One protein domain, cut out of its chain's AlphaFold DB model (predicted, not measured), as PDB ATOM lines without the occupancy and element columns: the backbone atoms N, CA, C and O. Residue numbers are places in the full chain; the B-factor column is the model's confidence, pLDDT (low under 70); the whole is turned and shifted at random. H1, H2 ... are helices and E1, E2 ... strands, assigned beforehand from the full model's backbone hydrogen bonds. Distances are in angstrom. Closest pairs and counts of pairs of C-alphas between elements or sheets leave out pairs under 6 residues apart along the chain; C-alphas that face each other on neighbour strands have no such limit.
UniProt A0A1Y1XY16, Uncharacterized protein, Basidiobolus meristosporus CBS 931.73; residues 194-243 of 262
ATOM      1  N   GLU A 194     197.157 202.542 191.991       94.00
ATOM      2  CA  GLU A 194     195.970 202.096 191.291       94.00
ATOM      3  C   GLU A 194     195.873 200.578 191.294       94.00
ATOM      4  O   GLU A 194     196.856 199.846 191.134       94.00
ATOM      5  N   TYR A 195     194.650 200.104 191.478       94.88
ATOM      6  CA  TYR A 195     194.319 198.698 191.581       94.88
ATOM      7  C   TYR A 195     193.246 198.377 190.551       94.88
ATOM      8  O   TYR A 195     192.227 199.057 190.469       94.88
ATOM      9  N   ILE A 196     193.467 197.308 189.792       94.25
ATOM     10  CA  ILE A 196     192.476 196.750 188.881       94.25
ATOM     11  C   ILE A 196     191.691 195.695 189.639       94.25
ATOM     12  O   ILE A 196     192.249 194.689 190.100       94.25
ATOM     13  N   LEU A 197     190.387 195.920 189.749       94.44
ATOM     14  CA  LEU A 197     189.445 194.976 190.330       94.44
ATOM     15  C   LEU A 197     188.447 194.527 189.266       94.44
ATOM     16  O   LEU A 197     188.151 195.254 188.321       94.44
ATOM     17  N   ARG A 198     187.889 193.335 189.446       93.94
ATOM     18  CA  ARG A 198     186.717 192.866 188.709       93.94
ATOM     19  C   ARG A 198     185.497 192.986 189.611       93.94
ATOM     20  O   ARG A 198     185.496 192.447 190.718       93.94
ATOM     21  N   ALA A 199     184.481 193.694 189.137       91.75
ATOM     22  CA  ALA A 199     183.222 193.851 189.844       91.75
ATOM     23  C   ALA A 199     182.463 192.512 189.934       91.75
ATOM     24  O   ALA A 199     182.583 191.668 189.036       91.75
ATOM     25  N   PRO A 200     181.675 192.300 191.002       90.81
ATOM     26  CA  PRO A 200     180.849 191.108 191.138       90.81
ATOM     27  C   PRO A 200     179.785 191.047 190.034       90.81
ATOM     28  O   PRO A 200     179.227 192.063 189.627       90.81
ATOM     29  N   SER A 201     179.443 189.837 189.584       87.19
ATOM     30  CA  SER A 201     178.406 189.640 188.557       87.19
ATOM     31  C   SER A 201     176.986 189.950 189.048       87.19
ATOM     32  O   SER A 201     176.082 190.075 188.230       87.19
ATOM     33  N   ASN A 202     176.771 190.046 190.365       85.00
ATOM     34  CA  ASN A 202     175.486 190.437 190.943       85.00
ATOM     35  C   ASN A 202     175.355 191.975 190.921       85.00
ATOM     36  O   ASN A 202     176.094 192.633 191.659       85.00
ATOM     37  N   PRO A 203     174.403 192.554 190.159       77.56
ATOM     38  CA  PRO A 203     174.245 194.004 190.046       77.56
ATOM     39  C   PRO A 203     174.034 194.714 191.387       77.56
ATOM     40  O   PRO A 203     174.564 195.802 191.576       77.56
ATOM     41  N   GLN A 204     173.350 194.079 192.348       77.62
ATOM     42  CA  GLN A 204     173.103 194.667 193.673       77.62
ATOM     43  C   GLN A 204     174.394 194.873 194.479       77.62
ATOM     44  O   GLN A 204     174.471 195.774 195.304       77.62
ATOM     45  N   LEU A 205     175.417 194.045 194.240       75.44
ATOM     46  CA  LEU A 205     176.727 194.187 194.882       75.44
ATOM     47  C   LEU A 205     177.631 195.180 194.136       75.44
ATOM     48  O   LEU A 205     178.558 195.732 194.725       75.44
ATOM     49  N   ALA A 206     177.361 195.424 192.851       74.31
ATOM     50  CA  ALA A 206     178.139 196.334 192.017       74.31
ATOM     51  C   ALA A 206     177.790 197.822 192.232       74.31
ATOM     52  O   ALA A 206     178.570 198.681 191.835       74.31
ATOM     53  N   GLU A 207     176.660 198.143 192.878       73.81
ATOM     54  CA  GLU A 207     176.237 199.532 193.154       73.81
ATOM     55  C   GLU A 207     177.148 200.277 194.150       73.81
ATOM     56  O   GLU A 207     177.096 201.502 194.237       73.81
ATOM     57  N   ILE A 208     177.990 199.557 194.898       72.12
ATOM     58  CA  ILE A 208     178.817 200.107 195.988       72.12
ATOM     59  C   ILE A 208     180.182 200.617 195.485       72.12
ATOM     60  O   ILE A 208     180.865 201.364 196.191       72.12
ATOM     61  N   GLY A 209     180.602 200.223 194.280       68.00
ATOM     62  CA  GLY A 209     181.911 200.575 193.727       68.00
ATOM     63  C   GLY A 209     181.872 201.559 192.555       68.00
ATOM     64  O   GLY A 209     180.810 202.062 192.184       68.00
ATOM     65  N   PRO A 210     183.049 201.853 191.968       72.50
ATOM     66  CA  PRO A 210     183.160 202.729 190.806       72.50
ATOM     67  C   PRO A 210     182.309 202.216 189.644       72.50
ATOM     68  O   PRO A 210     182.083 201.007 189.506       72.50
ATOM     69  N   ARG A 211     181.855 203.136 188.787       68.00
ATOM     70  CA  ARG A 211     181.078 202.769 187.599       68.00
ATOM     71  C   ARG A 211     181.892 201.839 186.702       68.00
ATOM     72  O   ARG A 211     183.072 202.062 186.460       68.00
ATOM     73  N   GLN A 212     181.232 200.800 186.199       64.44
ATOM     74  CA  GLN A 212     181.813 199.905 185.205       64.44
ATOM     75  C   GLN A 212     181.862 200.622 183.856       64.44
ATOM     76  O   GLN A 212     180.839 201.135 183.402       64.44
ATOM     77  N   CYS A 213     183.023 200.614 183.206       61.44
ATOM     78  CA  CYS A 213     183.198 201.276 181.910       61.44
ATOM     79  C   CYS A 213     183.472 200.294 180.760       61.44
ATOM     80  O   CYS A 213     183.579 200.731 179.619       61.44
ATOM     81  N   ASN A 214     183.583 198.982 181.022       72.75
ATOM     82  CA  ASN A 214     183.915 198.005 179.982       72.75
ATOM     83  C   ASN A 214     183.177 196.659 180.100       72.75
ATOM     84  O   ASN A 214     182.574 196.322 181.119       72.75
ATOM     85  N   SER A 215     183.252 195.876 179.018       70.62
ATOM     86  CA  SER A 215     182.579 194.576 178.860       70.62
ATOM     87  C   SER A 215     183.088 193.493 179.821       70.62
ATOM     88  O   SER A 215     182.406 192.497 180.056       70.62
ATOM     89  N   LYS A 216     184.276 193.689 180.405       78.25
ATOM     90  CA  LYS A 216     184.913 192.760 181.346       78.25
ATOM     91  C   LYS A 216     184.585 193.047 182.810       78.25
ATOM     92  O   LYS A 216     185.108 192.338 183.677       78.25
ATOM     93  N   SER A 217     183.747 194.051 183.083       87.19
ATOM     94  CA  SER A 217     183.406 194.508 184.434       87.19
ATOM     95  C   SER A 217     184.648 194.848 185.263       87.19
ATOM     96  O   SER A 217     184.687 194.583 186.466       87.19
ATOM     97  N   LEU A 218     185.691 195.381 184.620       90.44
ATOM     98  CA  LEU A 218     186.865 195.876 185.327       90.44
ATOM     99  C   LEU A 218     186.601 197.293 185.839       90.44
ATOM    100  O   LEU A 218     185.873 198.068 185.219       90.44
ATOM    101  N   VAL A 219     187.216 197.617 186.970       90.69
ATOM    102  CA  VAL A 219     187.251 198.965 187.538       90.69
ATOM    103  C   VAL A 219     188.674 199.285 187.977       90.69
ATOM    104  O   VAL A 219     189.384 198.411 188.487       90.69
ATOM    105  N   VAL A 220     189.075 200.538 187.782       90.88
ATOM    106  CA  VAL A 220     190.309 201.091 188.339       90.88
ATOM    107  C   VAL A 220     189.957 201.772 189.653       90.88
ATOM    108  O   VAL A 220     188.994 202.531 189.731       90.88
ATOM    109  N   VAL A 221     190.718 201.476 190.699       90.62
ATOM    110  CA  VAL A 221     190.575 202.124 192.001       90.62
ATOM    111  C   VAL A 221     191.916 202.722 192.375       90.62
ATOM    112  O   VAL A 221     192.859 201.992 192.687       90.62
ATOM    113  N   GLU A 222     192.000 204.045 192.365       88.75
ATOM    114  CA  GLU A 222     193.112 204.747 192.990       88.75
ATOM    115  C   GLU A 222     192.883 204.760 194.502       88.75
ATOM    116  O   GLU A 222     191.846 205.217 194.989       88.75
ATOM    117  N   THR A 223     193.825 204.215 195.270       79.19
ATOM    118  CA  THR A 223     193.696 204.205 196.728       79.19
ATOM    119  C   THR A 223     194.846 204.942 197.389       79.19
ATOM    120  O   THR A 223     195.990 204.493 197.439       79.19
ATOM    121  N   SER A 224     194.521 206.088 197.978       69.75
ATOM    122  CA  SER A 224     195.390 206.726 198.963       69.75
ATOM    123  C   SER A 224     195.356 205.984 200.309       69.75
ATOM    124  O   SER A 224     196.311 206.104 201.079       69.75
ATOM    125  N   ASN A 225     194.303 205.186 200.570       68.56
ATOM    126  CA  ASN A 225     194.113 204.392 201.787       68.56
ATOM    127  C   ASN A 225     193.669 202.933 201.521       68.56
ATOM    128  O   ASN A 225     192.866 202.642 200.640       68.56
ATOM    129  N   GLN A 226     194.171 201.995 202.331       84.06
ATOM    130  CA  GLN A 226     193.862 200.558 202.223       84.06
ATOM    131  C   GLN A 226     192.375 200.239 202.487       84.06
ATOM    132  O   GLN A 226     191.867 199.221 202.026       84.06
ATOM    133  N   GLU A 227     191.674 201.106 203.222       88.56
ATOM    134  CA  GLU A 227     190.287 200.905 203.658       88.56
ATOM    135  C   GLU A 227     189.313 200.770 202.483       88.56
ATOM    136  O   GLU A 227     188.481 199.861 202.471       88.56
ATOM    137  N   THR A 228     189.456 201.618 201.461       88.69
ATOM    138  CA  THR A 228     188.589 201.573 200.274       88.69
ATOM    139  C   THR A 228     188.741 200.245 199.535       88.69
ATOM    140  O   THR A 228     187.742 199.627 199.163       88.69
ATOM    141  N   LEU A 229     189.983 199.779 199.369       90.75
ATOM    142  CA  LEU A 229     190.273 198.492 198.744       90.75
ATOM    143  C   LEU A 229     189.679 197.341 199.565       90.75
ATOM    144  O   LEU A 229     188.949 196.526 199.009       90.75
ATOM    145  N   THR A 230     189.931 197.301 200.877       92.06
ATOM    146  CA  THR A 230     189.379 196.269 201.772       92.06
ATOM    147  C   THR A 230     187.859 196.210 201.681       92.06
ATOM    148  O   THR A 230     187.310 195.132 201.459       92.06
ATOM    149  N   ARG A 231     187.181 197.363 201.743       92.19
ATOM    150  CA  ARG A 231     185.722 197.434 201.627       92.19
ATOM    151  C   ARG A 231     185.232 196.838 200.310       92.19
ATOM    152  O   ARG A 231     184.285 196.063 200.319       92.19
ATOM    153  N   LEU A 232     185.850 197.171 199.176       92.06
ATOM    154  CA  LEU A 232     185.439 196.616 197.880       92.06
ATOM    155  C   LEU A 232     185.622 195.092 197.833       92.06
ATOM    156  O   LEU A 232     184.733 194.385 197.361       92.06
ATOM    157  N   LEU A 233     186.730 194.577 198.374       93.38
ATOM    158  CA  LEU A 233     186.982 193.135 198.450       93.38
ATOM    159  C   LEU A 233     185.952 192.416 199.339       93.38
ATOM    160  O   LEU A 233     185.453 191.359 198.961       93.38
ATOM    161  N   GLU A 234     185.572 193.006 200.476       93.88
ATOM    162  CA  GLU A 234     184.510 192.489 201.356       93.88
ATOM    163  C   GLU A 234     183.134 192.460 200.671       93.88
ATOM    164  O   GLU A 234     182.320 191.584 200.952       93.88
ATOM    165  N   HIS A 235     182.893 193.371 199.721       91.69
ATOM    166  CA  HIS A 235     181.666 193.426 198.918       91.69
ATOM    167  C   HIS A 235     181.746 192.587 197.628       91.69
ATOM    168  O   HIS A 235     180.918 192.729 196.729       91.69
ATOM    169  N   GLY A 236     182.722 191.677 197.535       92.69
ATOM    170  CA  GLY A 236     182.800 190.676 196.472       92.69
ATOM    171  C   GLY A 236     183.514 191.130 195.200       92.69
ATOM    172  O   GLY A 236     183.475 190.403 194.206       92.69
ATOM    173  N   TYR A 237     184.185 192.287 195.204       93.94
ATOM    174  CA  TYR A 237     185.117 192.620 194.128       93.94
ATOM    175  C   TYR A 237     186.316 191.672 194.173       93.94
ATOM    176  O   TYR A 237     186.847 191.351 195.235       93.94
ATOM    177  N   GLN A 238     186.780 191.247 193.003       95.12
ATOM    178  CA  GLN A 238     187.955 190.396 192.881       95.12
ATOM    179  C   GLN A 238     189.182 191.239 192.538       95.12
ATOM    180  O   GLN A 238     189.204 191.927 191.519       95.12
ATOM    181  N   PHE A 239     190.234 191.133 193.348       95.31
ATOM    182  CA  PHE A 239     191.535 191.709 193.018       95.31
ATOM    183  C   PHE A 239     192.142 191.033 191.781       95.31
ATOM    184  O   PHE A 239     192.264 189.807 191.742       95.31
ATOM    185  N   ILE A 240     192.534 191.830 190.782       95.56
ATOM    186  CA  ILE A 240     193.218 191.348 189.574       95.56
ATOM    187  C   ILE A 240     194.712 191.653 189.658       95.56
ATOM    188  O   ILE A 240     195.531 190.736 189.607       95.56
ATOM    189  N   THR A 241     195.076 192.930 189.781       96.31
ATOM    190  CA  THR A 241     196.469 193.368 189.919       96.31
ATOM    191  C   THR A 241     196.548 194.796 190.457       96.31
ATOM    192  O   THR A 241     195.582 195.549 190.379       96.31
ATOM    193  N   ARG A 242     197.715 195.186 190.976       96.06
ATOM    194  CA  ARG A 242     198.089 196.596 191.148       96.06
ATOM    195  C   ARG A 242     198.783 197.061 189.870       96.06
ATOM    196  O   ARG A 242     199.626 196.317 189.355       96.06
ATOM    197  N   CYS A 243     198.442 198.244 189.371       96.69
ATOM    198  CA  CYS A 243     199.175 198.886 188.286       96.69
ATOM    199  C   CYS A 243     200.614 199.163 188.735       96.69
ATOM    200  O   CYS A 243     200.873 199.411 189.915       96.69
TER     201      CYS A 243
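This is residues 194 to 243 of the 262 residues of an uncharacterized protein of Basidiobolus meristosporus CBS 931.73 (UniProt A0A1Y1XY16). A small antiparallel sheet of three strands, E2, E1 and E3, has the helix H2 over one face, running along the strands. Past the end where E1 stops and E2 starts, the short helix H1 and a long link make a loop beyond the sheet. The 50 printed residues, of mixed class, hold E1, H1, E2, H2 and E3 in that order, and the sheet's order is E2, E1, E3. The whole is compact, with a radius of gyration of the C-alphas of 9.8 A and spans of 26 by 19 by 15 A.

E1, residues 194 to 198, begins at C-alpha 194 (195.970, 202.096, 191.291) and is 13.3 A long. H1 is residues 203 to 206, 4.9 A. E2, residues 218 to 222, is 13.3 A long. H2, residues 226 to 234, is 12.4 A long. E3, residues 238 to 242, is 12.0 A long and ends at C-alpha 242 (198.089, 196.596, 191.148).

E1 is the inner strand, antiparallel to E2 with N 197 and O 219 3.0 A apart, and to E3 with N 196 and O 241 2.8 A apart, both within hydrogen-bond range. E2, H2 and E3 form a split strand-helix-strand unit, two strands running the same way with E1 between them, and its crossover is right-handed. H2 is on the sheet at a height over the sheet of 8.9 A, over E1, at 4 degrees to it on the local plane. The closest C-alphas of H2 and E3 are those of Leu 233 and Phe 239, 7.2 A apart. H1 is not on the sheet and is apart from H2. In H2 every O i to N i+4 pair is within hydrogen-bond range; H1 is too short for one.

The C-alphas of Ser 215 and Asn 225 are the two farthest apart, 27.5 A. The printed part has no cut, and its long link is H1 to E2. Residues 209, 211 to 213 and 224 to 225 have pLDDT under 70.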